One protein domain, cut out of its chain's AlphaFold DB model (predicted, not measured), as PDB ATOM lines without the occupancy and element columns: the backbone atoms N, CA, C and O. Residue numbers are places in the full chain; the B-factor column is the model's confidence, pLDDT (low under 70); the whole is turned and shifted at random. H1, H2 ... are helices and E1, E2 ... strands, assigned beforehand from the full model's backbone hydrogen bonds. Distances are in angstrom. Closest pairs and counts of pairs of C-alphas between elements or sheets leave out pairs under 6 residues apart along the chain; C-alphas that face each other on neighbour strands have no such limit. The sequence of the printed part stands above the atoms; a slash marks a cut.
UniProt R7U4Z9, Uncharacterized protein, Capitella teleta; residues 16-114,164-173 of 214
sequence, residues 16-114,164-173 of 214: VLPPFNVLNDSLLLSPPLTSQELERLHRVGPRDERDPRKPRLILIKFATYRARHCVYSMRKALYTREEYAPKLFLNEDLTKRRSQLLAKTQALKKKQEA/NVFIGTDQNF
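This is residues 16 to 114 and 164 to 173 of the 214 residues of an uncharacterized protein of Capitella teleta (UniProt R7U4Z9). A strongly twisted sheet of four strands makes a wall, with H2 packed along it over E2, H1 grazing the sheet, and H3 beside the end of H1. H4 is a long helical arm: residues 96 to 101 and 103 to 114 stick out from this body. The printed part has 109 residues, with four named helices and four named strands in the order H1 E1 E2 H2 H3 E3 H4 E4, and the class is mixed, helices and strands. The mixed sheet has the order E1 E2 E4 E3, with E1 and E2 an antiparallel hairpin and the other neighbours parallel. The whole is only just compact, close to loose, with a radius of gyration of the C-alphas of 15.3 A and spans of 44 by 39 by 36 A.

The sheet holds E1, residues 38 to 44, 16.5 A long, E2, residues 57 to 62, 16.0 A, E4, residues 166 to 170, 12.9 A, and E3, residues 89 to 93, 12.0 A. H1 is residues 19 to 27, 12.0 A, beginning at C-alpha 19, (-33.727, 22.418, 6.906). H2 is residues 65 to 74, 14.5 A, and H3 is residues 77 to 80, 5.3 A. H4, residues 96 to 111, measures 22.9 A and ends at C-alpha 111, (-24.597, 51.289, 27.644). C-alpha 170, where E4 ends, is at (-37.305, 25.222, 22.034).

E1 and E2 are antiparallel at 163 degrees, with N 59 and O 42 at 2.8 A. E2 and E4 are parallel at 38 degrees, with N 58 and O 166 at 2.9 A. E4 and E3 are parallel at 25 degrees, with N 91 and O 167 at 3.1 A. E2, H2 H3 and E3 form a split strand-helix-strand unit, two strands running the same way with E4 between them in the sheet, and its crossover is right-handed. H2 is on the sheet at a height over the sheet of 9.0 A, over E2 and along the strands at 15 degrees on the local plane; the closest C-alphas of H2 and E2 are those of Arg 68 and Phe 62, 5.9 A apart. H1 only grazes the sheet, with residues 19 to 23. H1 and H2 only just touch, with 3 pairs of C-alphas within 8 A, the closest being Leu 27 and Met 74 at 6.1 A, at a steep tilt of 43 degrees, the same way. H1 touches H3, the closest C-alphas being those of Leu 27 and Ala 77, 6.3 A apart. H2 and H3 meet only through their link. H3 and H4 are not on the sheet, and H4 is apart from H1, H2 and H3. Every O i to N i+4 pair is within hydrogen-bond range in H1, H2 and H4; H3 is too short for such a pair.

The two C-alphas farthest apart are those of Glu 49 and Glu 113, 45.7 A. Residues 115 to 163 are cut out, and C-alphas 114 and 164 are 32.1 A apart across the cut. Of the links that are printed whole, E1 to E2 is long, with residues 45 to 56. The mean pLDDT of the printed part is 77.2; residues 16 to 18, 80 to 86, 110 to 114 and 164 to 173 are under 70, and E4 has a mean of 34.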
ATOM      1  N   VAL A  16     -38.278  20.285  -1.332       55.53
ATOM      2  CA  VAL A  16     -38.211  20.830   0.020       55.53
ATOM      3  C   VAL A  16     -36.980  20.200   0.656       55.53
ATOM      4  O   VAL A  16     -37.046  19.090   1.180       55.53
ATOM      5  N   LEU A  17     -35.829  20.861   0.520       56.34
ATOM      6  CA  LEU A  17     -34.599  20.381   1.126       56.34
ATOM      7  C   LEU A  17     -34.791  20.343   2.648       56.34
ATOM      8  O   LEU A  17     -35.410  21.254   3.215       56.34
ATOM      9  N   PRO A  18     -34.277  19.302   3.322       69.75
ATOM     10  CA  PRO A  18     -34.267  19.254   4.770       69.75
ATOM     11  C   PRO A  18     -33.647  20.538   5.338       69.75
ATOM     12  O   PRO A  18     -32.622  20.990   4.824       69.75
ATOM     13  N   PRO A  19     -34.202  21.126   6.409       71.94
ATOM     14  CA  PRO A  19     -33.727  22.418   6.906       71.94
ATOM     15  C   PRO A  19     -32.255  22.436   7.330       71.94
ATOM     16  O   PRO A  19     -31.640  23.494   7.333       71.94
ATOM     17  N   PHE A  20     -31.665  21.281   7.644       79.31
ATOM     18  CA  PHE A  20     -30.245  21.180   7.978       79.31
ATOM     19  C   PHE A  20     -29.322  21.446   6.789       79.31
ATOM     20  O   PHE A  20     -28.281  22.064   6.979       79.31
ATOM     21  N   ASN A  21     -29.728  21.078   5.568       82.12
ATOM     22  CA  ASN A  21     -28.988  21.432   4.355       82.12
ATOM     23  C   ASN A  21     -28.992  22.949   4.171       82.12
ATOM     24  O   ASN A  21     -27.945  23.554   3.994       82.12
ATOM     25  N   VAL A  22     -30.160  23.576   4.355       83.56
ATOM     26  CA  VAL A  22     -30.292  25.036   4.289       83.56
ATOM     27  C   VAL A  22     -29.384  25.719   5.316       83.56
ATOM     28  O   VAL A  22     -28.738  26.713   4.997       83.56
ATOM     29  N   LEU A  23     -29.302  25.192   6.543       84.06
ATOM     30  CA  LEU A  23     -28.400  25.720   7.570       84.06
ATOM     31  C   LEU A  23     -26.926  25.533   7.197       84.06
ATOM     32  O   LEU A  23     -26.156  26.477   7.337       84.06
ATOM     33  N   ASN A  24     -26.535  24.361   6.701       87.56
ATOM     34  CA  ASN A  24     -25.155  24.088   6.298       87.56
ATOM     35  C   ASN A  24     -24.704  24.999   5.152       87.56
ATOM     36  O   ASN A  24     -23.635  25.604   5.246       87.56
ATOM     37  N   ASP A  25     -25.544  25.157   4.130       83.81
ATOM     38  CA  ASP A  25     -25.244  25.966   2.949       83.81
ATOM     39  C   ASP A  25     -25.193  27.463   3.295       83.81
ATOM     40  O   ASP A  25     -24.308  28.196   2.847       83.81
ATOM     41  N   SER A  26     -26.117  27.927   4.146       82.56
ATOM     42  CA  SER A  26     -26.206  29.345   4.524       82.56
ATOM     43  C   SER A  26     -25.145  29.782   5.538       82.56
ATOM     44  O   SER A  26     -24.649  30.909   5.454       82.56
ATOM     45  N   LEU A  27     -24.773  28.913   6.485       83.25
ATOM     46  CA  LEU A  27     -23.840  29.233   7.572       83.25
ATOM     47  C   LEU A  27     -22.407  28.733   7.339       83.25
ATOM     48  O   LEU A  27     -21.537  29.086   8.133       83.25
ATOM     49  N   LEU A  28     -22.156  27.933   6.291       83.56
ATOM     50  CA  LEU A  28     -20.874  27.254   6.032       83.56
ATOM     51  C   LEU A  28     -20.286  26.598   7.290       83.56
ATOM     52  O   LEU A  28     -19.149  26.861   7.690       83.56
ATOM     53  N   LEU A  29     -21.096  25.775   7.953       84.25
ATOM     54  CA  LEU A  29     -20.698  25.122   9.197       84.25
ATOM     55  C   LEU A  29     -19.561  24.120   8.944       84.25
ATOM     56  O   LEU A  29     -19.616  23.318   8.015       84.25
ATOM     57  N   SER A  30     -18.540  24.157   9.803       85.00
ATOM     58  CA  SER A  30     -17.433  23.199   9.821       85.00
ATOM     59  C   SER A  30     -17.231  22.696  11.255       85.00
ATOM     60  O   SER A  30     -16.745  23.464  12.091       85.00
ATOM     61  N   PRO A  31     -17.574  21.435  11.576       87.19
ATOM     62  CA  PRO A  31     -18.164  20.417  10.698       87.19
ATOM     63  C   PRO A  31     -19.617  20.742  10.287       87.19
ATOM     64  O   PRO A  31     -20.298  21.480  11.003       87.19
ATOM     65  N   PRO A  32     -20.100  20.206   9.148       89.56
ATOM     66  CA  PRO A  32     -21.486  20.374   8.727       89.56
ATOM     67  C   PRO A  32     -22.435  19.621   9.665       89.56
ATOM     68  O   PRO A  32     -22.100  18.542  10.158       89.56
ATOM     69  N   LEU A  33     -23.635  20.167   9.867       89.12
ATOM     70  CA  LEU A  33     -24.668  19.504  10.653       89.12
ATOM     71  C   LEU A  33     -25.118  18.216   9.981       89.12
ATOM     72  O   LEU A  33     -25.398  18.196   8.777       89.12
ATOM     73  N   THR A  34     -25.271  17.170  10.783       89.44
ATOM     74  CA  THR A  34     -25.848  15.896  10.335       89.44
ATOM     75  C   THR A  34     -27.310  15.772  10.760       89.44
ATOM     76  O   THR A  34     -27.784  16.472  11.656       89.44
ATOM     77  N   SER A  35     -28.053  14.850  10.144       85.94
ATOM     78  CA  SER A  35     -29.454  14.592  10.512       85.94
ATOM     79  C   SER A  35     -29.621  14.127  11.964       85.94
ATOM     80  O   SER A  35     -30.658  14.387  12.562       85.94
ATOM     81  N   GLN A  36     -28.603  13.488  12.545       88.88
ATOM     82  CA  GLN A  36     -28.610  13.005  13.931       88.88
ATOM     83  C   GLN A  36     -28.494  14.134  14.963       88.88
ATOM     84  O   GLN A  36     -28.878  13.963  16.117       88.88
ATOM     85  N   GLU A  37     -27.987  15.301  14.564       88.81
ATOM     86  CA  GLU A  37     -27.848  16.454  15.458       88.81
ATOM     87  C   GLU A  37     -29.152  17.238  15.632       88.81
ATOM     88  O   GLU A  37     -29.205  18.206  16.397       88.81
ATOM     89  N   LEU A  38     -30.216  16.816  14.952       90.00
ATOM     90  CA  LEU A  38     -31.538  17.415  15.001       90.00
ATOM     91  C   LEU A  38     -32.520  16.388  15.544       90.00
ATOM     92  O   LEU A  38     -32.856  15.411  14.885       90.00
ATOM     93  N   GLU A  39     -32.995  16.629  16.760       88.75
ATOM     94  CA  GLU A  39     -33.919  15.725  17.440       88.75
ATOM     95  C   GLU A  39     -35.356  15.931  16.950       88.75
ATOM     96  O   GLU A  39     -36.096  14.976  16.720       88.75
ATOM     97  N   ARG A  40     -35.769  17.192  16.781       87.19
ATOM     98  CA  ARG A  40     -37.132  17.529  16.359       87.19
ATOM     99  C   ARG A  40     -37.124  18.689  15.389       87.19
ATOM    100  O   ARG A  40     -36.456  19.696  15.605       87.19
ATOM    101  N   LEU A  41     -37.958  18.573  14.365       88.81
ATOM    102  CA  LEU A  41     -38.187  19.633  13.404       88.81
ATOM    103  C   LEU A  41     -39.663  19.697  13.043       88.81
ATOM    104  O   LEU A  41     -40.233  18.713  12.578       88.81
ATOM    105  N   HIS A  42     -40.293  20.847  13.257       86.62
ATOM    106  CA  HIS A  42     -41.701  21.015  12.907       86.62
ATOM    107  C   HIS A  42     -42.046  22.474  12.621       86.62
ATOM    108  O   HIS A  42     -41.386  23.389  13.099       86.62
ATOM    109  N   ARG A  43     -43.089  22.695  11.817       90.31
ATOM    110  CA  ARG A  43     -43.626  24.036  11.555       90.31
ATOM    111  C   ARG A  43     -44.605  24.433  12.654       90.31
ATOM    112  O   ARG A  43     -45.394  23.595  13.086       90.31
ATOM    113  N   VAL A  44     -44.580  25.698  13.057       87.50
ATOM    114  CA  VAL A  44     -45.448  26.237  14.112       87.50
ATOM    115  C   VAL A  44     -46.542  27.116  13.541       87.50
ATOM    116  O   VAL A  44     -46.315  27.893  12.611       87.50
ATOM    117  N   GLY A  45     -47.719  26.989  14.151       87.69
ATOM    118  CA  GLY A  45     -48.896  27.787  13.857       87.69
ATOM    119  C   GLY A  45     -49.647  27.343  12.598       87.69
ATOM    120  O   GLY A  45     -49.129  26.576  11.768       87.69
ATOM    121  N   PRO A  46     -50.895  27.817  12.451       87.81
ATOM    122  CA  PRO A  46     -51.636  27.669  11.211       87.81
ATOM    123  C   PRO A  46     -50.931  28.430  10.082       87.81
ATOM    124  O   PRO A  46     -50.118  29.328  10.308       87.81
ATOM    125  N   ARG A  47     -51.218  28.043   8.837       86.56
ATOM    126  CA  ARG A  47     -50.791  28.848   7.691       86.56
ATOM    127  C   ARG A  47     -51.582  30.153   7.722       86.56
ATOM    128  O   ARG A  47     -52.780  30.118   7.965       86.56
ATOM    129  N   ASP A  48     -50.904  31.269   7.486       86.19
ATOM    130  CA  ASP A  48     -51.576  32.558   7.382       86.19
ATOM    131  C   ASP A  48     -52.452  32.559   6.121       86.19
ATOM    132  O   ASP A  48     -51.961  32.350   5.009       86.19
ATOM    133  N   GLU A  49     -53.761  32.713   6.306       87.56
ATOM    134  CA  GLU A  49     -54.725  32.769   5.205       87.56
ATOM    135  C   GLU A  49     -54.672  34.118   4.485       87.56
ATOM    136  O   GLU A  49     -54.948  34.185   3.287       87.56
ATOM    137  N   ARG A  50     -54.279  35.184   5.200       88.75
ATOM    138  CA  ARG A  50     -54.182  36.541   4.646       88.75
ATOM    139  C   ARG A  50     -52.962  36.680   3.748       88.75
ATOM    140  O   ARG A  50     -53.032  37.351   2.723       88.75
ATOM    141  N   ASP A  51     -51.867  36.016   4.112       85.12
ATOM    142  CA  ASP A  51     -50.656  35.957   3.301       85.12
ATOM    143  C   ASP A  51     -50.189  34.507   3.070       85.12
ATOM    144  O   ASP A  51     -49.342  33.980   3.801       85.12
ATOM    145  N   PRO A  52     -50.668  33.850   1.997       81.50
ATOM    146  CA  PRO A  52     -50.265  32.486   1.678       81.50
ATOM    147  C   PRO A  52     -48.804  32.378   1.215       81.50
ATOM    148  O   PRO A  52     -48.295  31.251   1.124       81.50
ATOM    149  N   ARG A  53     -48.137  33.499   0.899       83.31
ATOM    150  CA  ARG A  53     -46.716  33.537   0.519       83.31
ATOM    151  C   ARG A  53     -45.813  33.562   1.746       83.31
ATOM    152  O   ARG A  53     -44.664  33.131   1.643       83.31
ATOM    153  N   LYS A  54     -46.322  33.999   2.903       82.25
ATOM    154  CA  LYS A  54     -45.561  34.006   4.148       82.25
ATOM    155  C   LYS A  54     -45.276  32.571   4.617       82.25
ATOM    156  O   LYS A  54     -46.197  31.786   4.873       82.25
ATOM    157  N   PRO A  55     -43.999  32.183   4.744       83.69
ATOM    158  CA  PRO A  55     -43.647  30.848   5.196       83.69
ATOM    159  C   PRO A  55     -43.920  30.689   6.697       83.69
ATOM    160  O   PRO A  55     -43.652  31.583   7.496       83.69
ATOM    161  N   ARG A  56     -44.413  29.508   7.095       87.56
ATOM    162  CA  ARG A  56     -44.556  29.151   8.516       87.56
ATOM    163  C   ARG A  56     -43.196  29.081   9.198       87.56
ATOM    164  O   ARG A  56     -42.245  28.568   8.601       87.56
ATOM    165  N   LEU A  57     -43.170  29.497  10.461       86.94
ATOM    166  CA  LEU A  57     -41.995  29.377  11.314       86.94
ATOM    167  C   LEU A  57     -41.660  27.903  11.532       86.94
ATOM    168  O   LEU A  57     -42.562  27.061  11.558       86.94
ATOM    169  N   ILE A  58     -40.379  27.587  11.677       89.69
ATOM    170  CA  ILE A  58     -39.908  26.227  11.947       89.69
ATOM    171  C   ILE A  58     -39.286  26.213  13.337       89.69
ATOM    172  O   ILE A  58     -38.343  26.954  13.595       89.69
ATOM    173  N   LEU A  59     -39.787  25.366  14.230       90.50
ATOM    174  CA  LEU A  59     -39.093  25.064  15.471       90.50
ATOM    175  C   LEU A  59     -38.131  23.901  15.270       90.50
ATOM    176  O   LEU A  59     -38.515  22.837  14.764       90.50
ATOM    177  N   ILE A  60     -36.890  24.112  15.699       91.00
ATOM    178  CA  ILE A  60     -35.813  23.134  15.636       91.00
ATOM    179  C   ILE A  60     -35.329  22.823  17.050       91.00
ATOM    180  O   ILE A  60     -34.867  23.703  17.771       91.00
ATOM    181  N   LYS A  61     -35.379  21.550  17.436       90.94
ATOM    182  CA  LYS A  61     -34.707  21.046  18.633       90.94
ATOM    183  C   LYS A  61     -33.420  20.355  18.202       90.94
ATOM    184  O   LYS A  61     -33.462  19.346  17.500       90.94
ATOM    185  N   PHE A  62     -32.285  20.905  18.616       91.62
ATOM    186  CA  PHE A  62     -30.987  20.266  18.422       91.62
ATOM    187  C   PHE A  62     -30.807  19.130  19.429       91.62
ATOM    188  O   PHE A  62     -31.152  19.290  20.599       91.62
ATOM    189  N   ALA A  63     -30.223  18.019  18.986       92.00
ATOM    190  CA  ALA A  63     -29.917  16.872  19.836       92.00
ATOM    191  C   ALA A  63     -28.831  17.196  20.874       92.00
ATOM    192  O   ALA A  63     -28.834  16.656  21.976       92.00
ATOM    193  N   THR A  64     -27.900  18.101  20.544       90.69
ATOM    194  CA  THR A  64     -26.840  18.524  21.466       90.69
ATOM    195  C   THR A  64     -26.745  20.040  21.572       90.69
ATOM    196  O   THR A  64     -26.951  20.784  20.610       90.69
ATOM    197  N   TYR A  65     -26.351  20.512  22.758       87.88
ATOM    198  CA  TYR A  65     -26.067  21.928  22.987       87.88
ATOM    199  C   TYR A  65     -24.921  22.439  22.101       87.88
ATOM    200  O   TYR A  65     -24.938  23.585  21.659       87.88
ATOM    201  N   ARG A  66     -23.943  21.575  21.796       88.56
ATOM    202  CA  ARG A  66     -22.809  21.910  20.928       88.56
ATOM    203  C   ARG A  66     -23.271  22.257  19.514       88.56
ATOM    204  O   ARG A  66     -22.889  23.314  19.022       88.56
ATOM    205  N   ALA A  67     -24.140  21.438  18.915       89.31
ATOM    206  CA  ALA A  67     -24.694  21.697  17.584       89.31
ATOM    207  C   ALA A  67     -25.442  23.040  17.539       89.31
ATOM    208  O   ALA A  67     -25.172  23.878  16.676       89.31
ATOM    209  N   ARG A  68     -26.293  23.303  18.542       91.44
ATOM    210  CA  ARG A  68     -26.963  24.605  18.696       91.44
ATOM    211  C   ARG A  68     -25.953  25.751  18.779       91.44
ATOM    212  O   ARG A  68     -26.066  26.727  18.043       91.44
ATOM    213  N   HIS A  69     -24.963  25.647  19.660       89.38
ATOM    214  CA  HIS A  69     -23.972  26.701  19.861       89.38
ATOM    215  C   HIS A  69     -23.170  26.995  18.583       89.38
ATOM    216  O   HIS A  69     -22.954  28.165  18.261       89.38
ATOM    217  N   CYS A  70     -22.777  25.971  17.819       90.00
ATOM    218  CA  CYS A  70     -22.112  26.143  16.524       90.00
ATOM    219  C   CYS A  70     -22.965  26.988  15.567       90.00
ATOM    220  O   CYS A  70     -22.485  28.007  15.063       90.00
ATOM    221  N   VAL A  71     -24.247  26.646  15.409       90.19
ATOM    222  CA  VAL A  71     -25.199  27.399  14.574       90.19
ATOM    223  C   VAL A  71     -25.324  28.852  15.034       90.19
ATOM    224  O   VAL A  71     -25.166  29.779  14.238       90.19
ATOM    225  N   TYR A  72     -25.548  29.080  16.330       89.50
ATOM    226  CA  TYR A  72     -25.735  30.432  16.864       89.50
ATOM    227  C   TYR A  72     -24.472  31.291  16.818       89.50
ATOM    228  O   TYR A  72     -24.569  32.509  16.649       89.50
ATOM    229  N   SER A  73     -23.292  30.678  16.927       88.56
ATOM    230  CA  SER A  73     -22.021  31.394  16.801       88.56
ATOM    231  C   SER A  73     -21.822  31.967  15.394       88.56
ATOM    232  O   SER A  73     -21.338  33.092  15.257       88.56
ATOM    233  N   MET A  74     -22.287  31.245  14.368       87.75
ATOM    234  CA  MET A  74     -22.177  31.641  12.959       87.75
ATOM    235  C   MET A  74     -23.383  32.438  12.459       87.75
ATOM    236  O   MET A  74     -23.334  32.989  11.363       87.75
ATOM    237  N   ARG A  75     -24.436  32.596  13.274       86.69
ATOM    238  CA  ARG A  75     -25.673  33.318  12.924       86.69
ATOM    239  C   ARG A  75     -25.434  34.671  12.256       86.69
ATOM    240  O   ARG A  75     -26.197  35.058  11.379       86.69
ATOM    241  N   LYS A  76     -24.397  35.409  12.667       82.38
ATOM    242  CA  LYS A  76     -24.090  36.726  12.088       82.38
ATOM    243  C   LYS A  76     -23.829  36.673  10.580       82.38
ATOM    244  O   LYS A  76     -24.177  37.629   9.897       82.38
ATOM    245  N   ALA A  77     -23.284  35.565  10.073       81.00
ATOM    246  CA  ALA A  77     -22.996  35.378   8.654       81.00
ATOM    247  C   ALA A  77     -24.261  35.424   7.777       81.00
ATOM    248  O   ALA A  77     -24.183  35.859   6.631       81.00
ATOM    249  N   LEU A  78     -25.430  35.067   8.332       77.81
ATOM    250  CA  LEU A  78     -26.714  35.129   7.621       77.81
ATOM    251  C   LEU A  78     -27.131  36.549   7.249       77.81
ATOM    252  O   LEU A  78     -27.865  36.734   6.288       77.81
ATOM    253  N   TYR A  79     -26.683  37.552   8.006       72.31
ATOM    254  CA  TYR A  79     -27.049  38.946   7.756       72.31
ATOM    255  C   TYR A  79     -26.096  39.648   6.786       72.31
ATOM    256  O   TYR A  79     -26.417  40.730   6.308       72.31
ATOM    257  N   THR A  80     -24.920  39.071   6.527       69.75
ATOM    258  CA  THR A  80     -23.849  39.706   5.739       69.75
ATOM    259  C   THR A  80     -23.816  39.219   4.292       69.75
ATOM    260  O   THR A  80     -23.276  39.902   3.431       69.75
ATOM    261  N   ARG A  81     -24.374  38.039   4.001       66.31
ATOM    262  CA  ARG A  81     -24.367  37.475   2.648       66.31
ATOM    263  C   ARG A  81     -25.556  37.981   1.843       66.31
ATOM    264  O   ARG A  81     -26.672  37.514   2.028       66.31
ATOM    265  N   GLU A  82     -25.290  38.906   0.928       61.31
ATOM    266  CA  GLU A  82     -26.292  39.454  -0.001       61.31
ATOM    267  C   GLU A  82     -26.725  38.446  -1.081       61.31
ATOM    268  O   GLU A  82     -27.786  38.589  -1.680       61.31
ATOM    269  N   GLU A  83     -25.923  37.400  -1.304       59.31
ATOM    270  CA  GLU A  83     -26.040  36.497  -2.456       59.31
ATOM    271  C   GLU A  83     -27.118  35.403  -2.303       59.31
ATOM    272  O   GLU A  83     -27.612  34.878  -3.299       59.31
ATOM    273  N   TYR A  84     -27.541  35.076  -1.073       54.00
ATOM    274  CA  TYR A  84     -28.576  34.065  -0.821       54.00
ATOM    275  C   TYR A  84     -29.908  34.735  -0.452       54.00
ATOM    276  O   TYR A  84     -30.099  35.275   0.634       54.00
ATOM    277  N   ALA A  85     -30.835  34.689  -1.409       48.62
ATOM    278  CA  ALA A  85     -32.050  35.498  -1.506       48.62
ATOM    279  C   ALA A  85     -33.225  35.228  -0.529       48.62
ATOM    280  O   ALA A  85     -34.275  35.847  -0.707       48.62
ATOM    281  N   PRO A  86     -33.133  34.403   0.529       59.94
ATOM    282  CA  PRO A  86     -34.015  34.585   1.677       59.94
ATOM    283  C   PRO A  86     -33.233  35.154   2.861       59.94
ATOM    284  O   PRO A  86     -32.325  34.509   3.380       59.94
ATOM    285  N   LYS A  87     -33.652  36.332   3.349       70.75
ATOM    286  CA  LYS A  87     -33.255  36.848   4.667       70.75
ATOM    287  C   LYS A  87     -33.702  35.836   5.727       70.75
ATOM    288  O   LYS A  87     -34.845  35.856   6.180       70.75
ATOM    289  N   LEU A  88     -32.824  34.892   6.053       78.81
ATOM    290  CA  LEU A  88     -33.063  33.863   7.052       78.81
ATOM    291  C   LEU A  88     -32.807  34.460   8.432       78.81
ATOM    292  O   LEU A  88     -31.731  34.994   8.699       78.81
ATOM    293  N   PHE A  89     -33.784  34.335   9.326       83.31
ATOM    294  CA  PHE A  89     -33.644  34.790  10.705       83.31
ATOM    295  C   PHE A  89     -33.596  33.587  11.644       83.31
ATOM    296  O   PHE A  89     -34.529  32.784  11.698       83.31
ATOM    297  N   LEU A  90     -32.505  33.493  12.407       87.62
ATOM    298  CA  LEU A  90     -32.342  32.514  13.479       87.62
ATOM    299  C   LEU A  90     -32.486  33.203  14.833       87.62
ATOM    300  O   LEU A  90     -31.649  34.028  15.217       87.62
ATOM    301  N   ASN A  91     -33.529  32.850  15.573       88.06
ATOM    302  CA  ASN A  91     -33.801  33.416  16.887       88.06
ATOM    303  C   ASN A  91     -33.963  32.314  17.921       88.06
ATOM    304  O   ASN A  91     -34.493  31.248  17.631       88.06
ATOM    305  N   GLU A  92     -33.537  32.609  19.147       86.94
ATOM    306  CA  GLU A  92     -33.766  31.704  20.266       86.94
ATOM    307  C   GLU A  92     -35.254  31.657  20.598       86.94
ATOM    308  O   GLU A  92     -35.900  32.706  20.650       86.94
ATOM    309  N   ASP A  93     -35.791  30.456  20.835       87.69
ATOM    310  CA  ASP A  93     -37.164  30.324  21.322       87.69
ATOM    311  C   ASP A  93     -37.156  30.565  22.828       87.69
ATOM    312  O   ASP A  93     -36.784  29.716  23.642       87.69
ATOM    313  N   LEU A  94     -37.464  31.804  23.191       85.81
ATOM    314  CA  LEU A  94     -37.512  32.253  24.569       85.81
ATOM    315  C   LEU A  94     -38.954  32.544  24.947       85.81
ATOM    316  O   LEU A  94     -39.707  33.155  24.192       85.81
ATOM    317  N   THR A  95     -39.311  32.208  26.184       87.69
ATOM    318  CA  THR A  95     -40.564  32.692  26.765       87.69
ATOM    319  C   THR A  95     -40.583  34.223  26.769       87.69
ATOM    320  O   THR A  95     -39.534  34.864  26.876       87.69
ATOM    321  N   LYS A  96     -41.775  34.833  26.714       86.56
ATOM    322  CA  LYS A  96     -41.939  36.301  26.696       86.56
ATOM    323  C   LYS A  96     -41.109  36.992  27.786       86.56
ATOM    324  O   LYS A  96     -40.367  37.927  27.498       86.56
ATOM    325  N   ARG A  97     -41.158  36.460  29.015       88.94
ATOM    326  CA  ARG A  97     -40.372  36.954  30.157       88.94
ATOM    327  C   ARG A  97     -38.863  36.878  29.899       88.94
ATOM    328  O   ARG A  97     -38.156  37.851  30.143       88.94
ATOM    329  N   ARG A  98     -38.359  35.745  29.395       82.81
ATOM    330  CA  ARG A  98     -36.927  35.562  29.089       82.81
ATOM    331  C   ARG A  98     -36.471  36.448  27.929       82.81
ATOM    332  O   ARG A  98     -35.378  36.997  27.995       82.81
ATOM    333  N   SER A  99     -37.313  36.643  26.915       81.75
ATOM    334  CA  SER A  99     -37.040  37.564  25.805       81.75
ATOM    335  C   SER A  99     -36.933  39.014  26.285       81.75
ATOM    336  O   SER A  99     -35.998  39.720  25.913       81.75
ATOM    337  N   GLN A 100     -37.849  39.455  27.152       88.56
ATOM    338  CA  GLN A 100     -37.794  40.790  27.757       88.56
ATOM    339  C   GLN A 100     -36.537  40.971  28.609       88.56
ATOM    340  O   GLN A 100     -35.866  41.997  28.503       88.56
ATOM    341  N   LEU A 101     -36.191  39.968  29.421       89.81
ATOM    342  CA  LEU A 101     -34.970  39.999  30.220       89.81
ATOM    343  C   LEU A 101     -33.733  40.108  29.323       89.81
ATOM    344  O   LEU A 101     -32.908  40.988  29.539       89.81
ATOM    345  N   LEU A 102     -33.648  39.288  28.270       82.75
ATOM    346  CA  LEU A 102     -32.552  39.333  27.305       82.75
ATOM    347  C   LEU A 102     -32.428  40.714  26.647       82.75
ATOM    348  O   LEU A 102     -31.319  41.236  26.533       82.75
ATOM    349  N   ALA A 103     -33.549  41.318  26.244       82.81
ATOM    350  CA  ALA A 103     -33.567  42.654  25.656       82.81
ATOM    351  C   ALA A 103     -33.048  43.716  26.640       82.81
ATOM    352  O   ALA A 103     -32.169  44.503  26.282       82.81
ATOM    353  N   LYS A 104     -33.514  43.689  27.898       86.25
ATOM    354  CA  LYS A 104     -33.024  44.576  28.968       86.25
ATOM    355  C   LYS A 104     -31.516  44.404  29.180       86.25
ATOM    356  O   LYS A 104     -30.777  45.386  29.171       86.25
ATOM    357  N   THR A 105     -31.030  43.166  29.280       82.94
ATOM    358  CA  THR A 105     -29.599  42.865  29.450       82.94
ATOM    359  C   THR A 105     -28.755  43.351  28.264       82.94
ATOM    360  O   THR A 105     -27.669  43.899  28.458       82.94
ATOM    361  N   GLN A 106     -29.237  43.195  27.027       79.88
ATOM    362  CA  GLN A 106     -28.540  43.688  25.832       79.88
ATOM    363  C   GLN A 106     -28.505  45.219  25.763       79.88
ATOM    364  O   GLN A 106     -27.474  45.786  25.397       79.88
ATOM    365  N   ALA A 107     -29.595  45.890  26.146       80.00
ATOM    366  CA  ALA A 107     -29.643  47.346  26.222       80.00
ATOM    367  C   ALA A 107     -28.629  47.888  27.243       80.00
ATOM    368  O   ALA A 107     -27.931  48.860  26.955       80.00
ATOM    369  N   LEU A 108     -28.482  47.215  28.390       78.69
ATOM    370  CA  LEU A 108     -27.465  47.543  29.393       78.69
ATOM    371  C   LEU A 108     -26.044  47.300  28.869       78.69
ATOM    372  O   LEU A 108     -25.197  48.171  29.019       78.69
ATOM    373  N   LYS A 109     -25.790  46.195  28.155       73.31
ATOM    374  CA  LYS A 109     -24.485  45.919  27.518       73.31
ATOM    375  C   LYS A 109     -24.088  46.954  26.457       73.31
ATOM    376  O   LYS A 109     -22.907  47.184  26.233       73.31
ATOM    377  N   LYS A 110     -25.056  47.558  25.764       64.12
ATOM    378  CA  LYS A 110     -24.777  48.650  24.818       64.12
ATOM    379  C   LYS A 110     -24.390  49.947  25.545       64.12
ATOM    380  O   LYS A 110     -23.693  50.771  24.966       64.12
ATOM    381  N   LYS A 111     -24.847  50.117  26.791       60.75
ATOM    382  CA  LYS A 111     -24.597  51.289  27.644       60.75
ATOM    383  C   LYS A 111     -23.401  51.118  28.596       60.75
ATOM    384  O   LYS A 111     -22.855  52.119  29.036       60.75
ATOM    385  N   GLN A 112     -22.996  49.887  28.911       54.59
ATOM    386  CA  GLN A 112     -21.891  49.555  29.816       54.59
ATOM    387  C   GLN A 112     -20.981  48.476  29.212       54.59
ATOM    388  O   GLN A 112     -21.447  47.448  28.714       54.59
ATOM    389  N   GLU A 113     -19.666  48.680  29.304       53.84
ATOM    390  CA  GLU A 113     -18.669  47.665  28.969       53.84
ATOM    391  C   GLU A 113     -18.732  46.508  29.983       53.84
ATOM    392  O   GLU A 113     -18.474  46.688  31.165       53.84
ATOM    393  N   ALA A 114     -19.028  45.304  29.485       51.88
ATOM    394  CA  ALA A 114     -19.031  44.012  30.187       51.88
ATOM    395  C   ALA A 114     -20.304  43.644  30.979       51.88
ATOM    396  O   ALA A 114     -20.457  43.909  32.164       51.88
ATOM    397  N   ASN A 164     -40.747  36.859   6.238       29.55
ATOM    398  CA  ASN A 164     -39.545  36.225   6.776       29.55
ATOM    399  C   ASN A 164     -39.832  34.824   7.337       29.55
ATOM    400  O   ASN A 164     -40.783  34.617   8.093       29.55
ATOM    401  N   VAL A 165     -38.969  33.865   6.984       32.88
ATOM    402  CA  VAL A 165     -38.890  32.543   7.624       32.88
ATOM    403  C   VAL A 165     -38.198  32.736   8.974       32.88
ATOM    404  O   VAL A 165     -37.019  33.083   9.010       32.88
ATOM    405  N   PHE A 166     -38.912  32.504  10.078       33.62
ATOM    406  CA  PHE A 166     -38.298  32.433  11.406       33.62
ATOM    407  C   PHE A 166     -38.039  30.985  11.787       33.62
ATOM    408  O   PHE A 166     -38.908  30.122  11.629       33.62
ATOM    409  N   ILE A 167     -36.855  30.739  12.332       36.03
ATOM    410  CA  ILE A 167     -36.511  29.466  12.948       36.03
ATOM    411  C   ILE A 167     -36.276  29.714  14.439       36.03
ATOM    412  O   ILE A 167     -35.377  30.482  14.783       36.03
ATOM    413  N   GLY A 168     -37.109  29.110  15.291       32.50
ATOM    414  CA  GLY A 168     -36.994  29.155  16.755       32.50
ATOM    415  C   GLY A 168     -36.468  27.831  17.310       32.50
ATOM    416  O   GLY A 168     -36.672  26.784  16.698       32.50
ATOM    417  N   THR A 169     -35.777  27.835  18.447       36.62
ATOM    418  CA  THR A 169     -35.263  26.605  19.077       36.62
ATOM    419  C   THR A 169     -35.721  26.439  20.520       36.62
ATOM    420  O   THR A 169     -35.219  27.144  21.393       36.62
ATOM    421  N   ASP A 170     -36.629  25.487  20.755       29.25
ATOM    422  CA  ASP A 170     -37.305  25.222  22.034       29.25
ATOM    423  C   ASP A 170     -36.324  24.716  23.113       29.25
ATOM    424  O   ASP A 170     -35.589  23.741  22.918       29.25
ATOM    425  N   GLN A 171     -36.293  25.402  24.257       40.94
ATOM    426  CA  GLN A 171     -35.658  24.939  25.492       40.94
ATOM    427  C   GLN A 171     -36.546  25.297  26.687       40.94
ATOM    428  O   GLN A 171     -36.337  26.302  27.372       40.94
ATOM    429  N   ASN A 172     -37.496  24.416  26.986       32.28
ATOM    430  CA  ASN A 172     -38.058  24.284  28.324       32.28
ATOM    431  C   ASN A 172     -37.826  22.856  28.824       32.28
ATOM    432  O   ASN A 172     -38.554  21.930  28.480       32.28
ATOM    433  N   PHE A 173     -36.784  22.685  29.636       32.53
ATOM    434  CA  PHE A 173     -36.749  21.619  30.630       32.53
ATOM    435  C   PHE A 173     -37.232  22.240  31.940       32.53
ATOM    436  O   PHE A 173     -36.550  23.091  32.515       32.53
TER     437      PHE A 173